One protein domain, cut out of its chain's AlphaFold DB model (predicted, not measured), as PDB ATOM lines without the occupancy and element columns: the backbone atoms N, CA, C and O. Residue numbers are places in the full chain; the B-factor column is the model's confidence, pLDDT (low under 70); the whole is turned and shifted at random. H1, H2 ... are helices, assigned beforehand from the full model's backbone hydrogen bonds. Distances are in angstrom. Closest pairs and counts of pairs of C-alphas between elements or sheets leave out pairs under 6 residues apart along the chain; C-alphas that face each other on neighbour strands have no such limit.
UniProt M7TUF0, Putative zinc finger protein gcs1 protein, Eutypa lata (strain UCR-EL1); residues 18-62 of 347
ATOM      1  N   ALA A  18     104.197  35.295  78.940       84.12
ATOM      2  CA  ALA A  18     103.814  35.699  77.590       84.12
ATOM      3  C   ALA A  18     103.056  34.582  76.856       84.12
ATOM      4  O   ALA A  18     101.991  34.846  76.307       84.12
ATOM      5  N   GLY A  19     103.555  33.340  76.927       84.19
ATOM      6  CA  GLY A  19     102.897  32.180  76.320       84.19
ATOM      7  C   GLY A  19     101.515  31.934  76.920       84.19
ATOM      8  O   GLY A  19     100.548  31.767  76.187       84.19
ATOM      9  N   TRP A  20     101.395  32.023  78.248       83.56
ATOM     10  CA  TRP A  20     100.104  31.873  78.924       83.56
ATOM     11  C   TRP A  20      99.102  32.969  78.540       83.56
ATOM     12  O   TRP A  20      97.937  32.672  78.295       83.56
ATOM     13  N   ARG A  21      99.542  34.231  78.446       83.06
ATOM     14  CA  ARG A  21      98.666  35.335  78.031       83.06
ATOM     15  C   ARG A  21      98.182  35.159  76.591       83.06
ATOM     16  O   ARG A  21      96.986  35.275  76.352       83.06
ATOM     17  N   ALA A  22      99.087  34.831  75.669       84.06
ATOM     18  CA  ALA A  22      98.735  34.572  74.274       84.06
ATOM     19  C   ALA A  22      97.778  33.377  74.143       84.06
ATOM     20  O   ALA A  22      96.813  33.446  73.389       84.06
ATOM     21  N   PHE A  23      98.007  32.312  74.917       82.94
ATOM     22  CA  PHE A  23      97.125  31.149  74.951       82.94
ATOM     23  C   PHE A  23      95.731  31.500  75.456       82.94
ATOM     24  O   PHE A  23      94.739  31.177  74.810       82.94
ATOM     25  N   PHE A  24      95.662  32.209  76.580       81.88
ATOM     26  CA  PHE A  24      94.400  32.600  77.183       81.88
ATOM     27  C   PHE A  24      93.567  33.481  76.244       81.88
ATOM     28  O   PHE A  24      92.376  33.239  76.109       81.88
ATOM     29  N   GLU A  25      94.178  34.456  75.564       81.38
ATOM     30  CA  GLU A  25      93.483  35.368  74.638       81.38
ATOM     31  C   GLU A  25      93.021  34.691  73.336       81.38
ATOM     32  O   GLU A  25      91.988  35.063  72.776       81.38
ATOM     33  N   LYS A  26      93.772  33.698  72.844       81.38
ATOM     34  CA  LYS A  26      93.421  32.942  71.631       81.38
ATOM     35  C   LYS A  26      92.406  31.828  71.878       81.38
ATOM     36  O   LYS A  26      91.790  31.378  70.922       81.38
ATOM     37  N   HIS A  27      92.244  31.379  73.120       79.00
ATOM     38  CA  HIS A  27      91.390  30.241  73.432       79.00
ATOM     39  C   HIS A  27      89.912  30.519  73.122       79.00
ATOM     40  O   HIS A  27      89.367  31.540  73.555       79.00
ATOM     41  N   ASP A  28      89.251  29.573  72.449       73.50
ATOM     42  CA  ASP A  28      87.853  29.686  72.017       73.50
ATOM     43  C   ASP A  28      86.910  30.015  73.183       73.50
ATOM     44  O   ASP A  28      86.085  30.916  73.065       73.50
ATOM     45  N   ASP A  29      87.073  29.381  74.350       69.38
ATOM     46  CA  ASP A  29      86.259  29.703  75.537       69.38
ATOM     47  C   ASP A  29      86.411  31.151  76.008       69.38
ATOM     48  O   ASP A  29      85.445  31.771  76.459       69.38
ATOM     49  N   THR A  30      87.621  31.702  75.930       71.75
ATOM     50  CA  THR A  30      87.895  33.078  76.345       71.75
ATOM     51  C   THR A  30      87.292  34.061  75.348       71.75
ATOM     52  O   THR A  30      86.676  35.051  75.752       71.75
ATOM     53  N   GLN A  31      87.388  33.752  74.050       75.44
ATOM     54  CA  GLN A  31      86.761  34.531  72.984       75.44
ATOM     55  C   GLN A  31      85.232  34.468  73.051       75.44
ATOM     56  O   GLN A  31      84.574  35.505  72.972       75.44
ATOM     57  N   MET A  32      84.655  33.284  73.277       66.50
ATOM     58  CA  MET A  32      83.209  33.102  73.429       66.50
ATOM     59  C   MET A  32      82.663  33.823  74.659       66.50
ATOM     60  O   MET A  32      81.548  34.343  74.629       66.50
ATOM     61  N   ARG A  33      83.443  33.889  75.742       66.62
ATOM     62  CA  ARG A  33      83.078  34.654  76.941       66.62
ATOM     63  C   ARG A  33      83.378  36.152  76.827       66.62
ATOM     64  O   ARG A  33      82.978  36.898  77.716       66.62
ATOM     65  N   GLY A  34      84.062  36.597  75.768       68.31
ATOM     66  CA  GLY A  34      84.454  37.995  75.569       68.31
ATOM     67  C   GLY A  34      85.386  38.535  76.659       68.31
ATOM     68  O   GLY A  34      85.406  39.738  76.908       68.31
ATOM     69  N   LEU A  35      86.119  37.654  77.343       69.38
ATOM     70  CA  LEU A  35      86.990  38.010  78.461       69.38
ATOM     71  C   LEU A  35      88.372  38.386  77.923       69.38
ATOM     72  O   LEU A  35      89.153  37.519  77.549       69.38
ATOM     73  N   ALA A  36      88.717  39.670  77.903       72.88
ATOM     74  CA  ALA A  36      90.100  40.061  77.652       72.88
ATOM     75  C   ALA A  36      90.985  39.681  78.849       72.88
ATOM     76  O   ALA A  36      90.516  39.634  79.991       72.88
ATOM     77  N   TRP A  37      92.282  39.455  78.611       71.25
ATOM     78  CA  TRP A  37      93.227  39.140  79.684       71.25
ATOM     79  C   TRP A  37      93.143  40.145  80.831       71.25
ATOM     80  O   TRP A  37      93.204  39.729  81.978       71.25
ATOM     81  N   ASP A  38      92.999  41.442  80.560       73.69
ATOM     82  CA  ASP A  38      92.953  42.470  81.604       73.69
ATOM     83  C   ASP A  38      91.604  42.542  82.338       73.69
ATOM     84  O   ASP A  38      91.591  42.876  83.524       73.69
ATOM     85  N   ASP A  39      90.517  42.113  81.694       74.56
ATOM     86  CA  ASP A  39      89.155  42.160  82.238       74.56
ATOM     87  C   ASP A  39      88.761  40.884  82.998       74.56
ATOM     88  O   ASP A  39      87.856  40.905  83.832       74.56
ATOM     89  N   ALA A  40      89.466  39.772  82.769       76.75
ATOM     90  CA  ALA A  40      89.221  38.517  83.470       76.75
ATOM     91  C   ALA A  40      89.676  38.583  84.936       76.75
ATOM     92  O   ALA A  40      90.787  39.026  85.249       76.75
ATOM     93  N   THR A  41      88.871  38.066  85.861       79.56
ATOM     94  CA  THR A  41      89.285  37.900  87.261       79.56
ATOM     95  C   THR A  41      90.351  36.808  87.394       79.56
ATOM     96  O   THR A  41      90.481  35.925  86.552       79.56
ATOM     97  N   ILE A  42      91.126  36.815  88.487       75.94
ATOM     98  CA  ILE A  42      92.144  35.775  88.752       75.94
ATOM     99  C   ILE A  42      91.507  34.374  88.758       75.94
ATOM    100  O   ILE A  42      92.108  33.419  88.271       75.94
ATOM    101  N   ALA A  43      90.283  34.258  89.275       77.75
ATOM    102  CA  ALA A  43      89.550  33.000  89.286       77.75
ATOM    103  C   ALA A  43      89.159  32.541  87.875       77.75
ATOM    104  O   ALA A  43      89.200  31.348  87.620       77.75
ATOM    105  N   GLU A  44      88.837  33.454  86.960       77.88
ATOM    106  CA  GLU A  44      88.488  33.122  85.570       77.88
ATOM    107  C   GLU A  44      89.715  32.867  84.698       77.88
ATOM    108  O   GLU A  44      89.659  32.048  83.789       77.88
ATOM    109  N   ARG A  45      90.843  33.535  84.981       78.38
ATOM    110  CA  ARG A  45      92.099  33.277  84.267       78.38
ATOM    111  C   ARG A  45      92.587  31.864  84.547       78.38
ATOM    112  O   ARG A  45      92.895  31.117  83.631       78.38
ATOM    113  N   TYR A  46      92.668  31.497  85.823       78.19
ATOM    114  CA  TYR A  46      93.292  30.241  86.246       78.19
ATOM    115  C   TYR A  46      92.299  29.117  86.551       78.19
ATOM    116  O   TYR A  46      92.722  27.979  86.759       78.19
ATOM    117  N   GLY A  47      91.007  29.433  86.623       67.00
ATOM    118  CA  GLY A  47      89.924  28.493  86.869       67.00
ATOM    119  C   GLY A  47      89.033  28.374  85.640       67.00
ATOM    120  O   GLY A  47      88.447  29.348  85.180       67.00
ATOM    121  N   GLY A  48      88.933  27.158  85.117       73.81
ATOM    122  CA  GLY A  48      88.202  26.851  83.894       73.81
ATOM    123  C   GLY A  48      88.972  25.865  83.026       73.81
ATOM    124  O   GLY A  48      90.108  25.508  83.342       73.81
ATOM    125  N   GLU A  49      88.346  25.441  81.932       72.88
ATOM    126  CA  GLU A  49      88.921  24.484  80.980       72.88
ATOM    127  C   GLU A  49      90.228  25.026  80.378       72.88
ATOM    128  O   GLU A  49      91.233  24.325  80.395       72.88
ATOM    129  N   VAL A  50      90.276  26.325  80.062       81.50
ATOM    130  CA  VAL A  50      91.477  27.049  79.594       81.50
ATOM    131  C   VAL A  50      92.684  26.898  80.535       81.50
ATOM    132  O   VAL A  50      93.819  26.698  80.105       81.50
ATOM    133  N   GLY A  51      92.458  27.005  81.849       80.56
ATOM    134  CA  GLY A  51      93.524  26.943  82.850       80.56
ATOM    135  C   GLY A  51      94.055  25.529  83.082       80.56
ATOM    136  O   GLY A  51      95.256  25.356  83.292       80.56
ATOM    137  N   GLU A  52      93.180  24.525  83.044       77.62
ATOM    138  CA  GLU A  52      93.573  23.114  83.148       77.62
ATOM    139  C   GLU A  52      94.260  22.639  81.866       77.62
ATOM    140  O   GLU A  52      95.326  22.027  81.926       77.62
ATOM    141  N   GLU A  53      93.746  23.041  80.707       81.50
ATOM    142  CA  GLU A  53      94.339  22.730  79.414       81.50
ATOM    143  C   GLU A  53      95.764  23.276  79.287       81.50
ATOM    144  O   GLU A  53      96.670  22.565  78.850       81.50
ATOM    145  N   TRP A  54      96.016  24.502  79.749       82.31
ATOM    146  CA  TRP A  54      97.371  25.044  79.772       82.31
ATOM    147  C   TRP A  54      98.322  24.261  80.686       82.31
ATOM    148  O   TRP A  54      99.489  24.057  80.338       82.31
ATOM    149  N   LYS A  55      97.854  23.793  81.850       83.31
ATOM    150  CA  LYS A  55      98.676  22.984  82.770       83.31
ATOM    151  C   LYS A  55      99.010  21.623  82.173       83.31
ATOM    152  O   LYS A  55     100.154  21.175  82.305       83.31
ATOM    153  N   ASP A  56      98.045  20.993  81.517       80.81
ATOM    154  CA  ASP A  56      98.224  19.698  80.869       80.81
ATOM    155  C   ASP A  56      99.154  19.817  79.657       80.81
ATOM    156  O   ASP A  56     100.106  19.043  79.539       80.81
ATOM    157  N   ARG A  57      98.978  20.856  78.831       79.75
ATOM    158  CA  ARG A  57      99.876  21.202  77.714       79.75
ATOM    159  C   ARG A  57     101.304  21.458  78.185       79.75
ATOM    160  O   ARG A  57     102.254  20.914  77.621       79.75
ATOM    161  N   LEU A  58     101.480  22.252  79.243       83.56
ATOM    162  CA  LEU A  58     102.805  22.561  79.782       83.56
ATOM    163  C   LEU A  58     103.470  21.321  80.392       83.56
ATOM    164  O   LEU A  58     104.675  21.126  80.236       83.56
ATOM    165  N   SER A  59     102.695  20.470  81.066       81.88
ATOM    166  CA  SER A  59     103.193  19.205  81.610       81.88
ATOM    167  C   SER A  59     103.592  18.238  80.497       81.88
ATOM    168  O   SER A  59     104.666  17.652  80.582       81.88
ATOM    169  N   ALA A  60     102.812  18.149  79.417       79.50
ATOM    170  CA  ALA A  60     103.152  17.362  78.235       79.50
ATOM    171  C   ALA A  60     104.450  17.858  77.573       79.50
ATOM    172  O   ALA A  60     105.358  17.060  77.339       79.50
ATOM    173  N   LYS A  61     104.608  19.179  77.391       78.62
ATOM    174  CA  LYS A  61     105.824  19.786  76.815       78.62
ATOM    175  C   LYS A  61     107.073  19.529  77.666       78.62
ATOM    176  O   LYS A  61     108.147  19.299  77.122       78.62
ATOM    177  N   VAL A  62     106.938  19.531  78.994       80.69
ATOM    178  CA  VAL A  62     108.037  19.229  79.933       80.69
ATOM    179  C   VAL A  62     108.371  17.741  79.948       80.69
ATOM    180  O   VAL A  62     109.530  17.363  80.049       80.69
TER     181      VAL A  62
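Overview. This is residues 18 to 62 of the 347 residues of the protein "Putative zinc finger protein gcs1 protein" of Eutypa lata (strain UCR-EL1) (UniProt M7TUF0). Picture a loose V of two helices, H1 and the longer H4, which come together near the end of H1 and the start of H4 and open toward Ala 18 and Val 62. The two short helices H2 and H3, with the loop of residues 33 to 41 that joins them, gather round the closed end of the V, and H4 makes most of the length. The printed part has 45 residues, with four named helices in the order H1, H2, H3, H4 and no named strand; the class is all helix. The whole is compact, with a radius of gyration of the C-alphas of 10.1 A, and its outline is elongated, with spans of 30 by 17 by 17 A.

Along the chain. Find C-alpha 18 at (103.814, 35.699, 77.590); there H1 begins, and it runs through residues 18 to 26, 12.3 A from first to last C-alpha. After His 27 look for H2, residues 28 to 32, 5.9 A long. Go on through residues 33 to 41 to C-alpha 42 at (92.144, 35.775, 88.752), where H3 begins; it holds residues 42 to 46 and is 6.2 A long. Past Gly 47 and Gly 48 you reach H4, residues 49 to 62, 19.9 A long, which ends with C-alpha 62 at (108.037, 19.229, 79.933).

Arrangement. Look first at Phe 24 of H1 and Val 50 of H4, whose C-alphas, the closest of the two helices, are 6.7 A apart. H1 and H4 only just touch, with 3 pairs of C-alphas within 8 A, and H4 does so with residues 50 to 54 alone. Their lines stand at a steep tilt of 41 degrees, and they run opposite ways. H2 and H4 also only just touch, with 3 pairs of C-alphas within 8 A; H4 does so with residues 49 to 50 alone, and the closest C-alphas, those of Asp 29 and Val 50, are 7.1 A apart. H1 and H2 are close but not clearly touching, with the C-alphas of Phe 24 and Thr 30 closest at 6.6 A. H3 is close to H4 but not clearly touching it, the closest C-alphas being those of Arg 45 and Gly 51 at 6.6 A. H3 is likewise close to H1 but not clearly touching it, with C-alphas of Phe 24 and Arg 45 closest at 7.5 A. H2 and H3 are apart. In H1, H2, H3 and H4 every O i to N i+4 pair is within hydrogen-bond range.

Size, cuts and confidence. Look at Gly 34 and Val 62 for the two C-alphas farthest apart, 30.5 A. The printed part has no cut. The links H1 to H2 and H3 to H4 are tight, the link H2 to H3 is short, and no link is long. The mean pLDDT of the printed part is 77.5, and the low values, under 70, are at residue 29, residues 32 to 35 and residue 47.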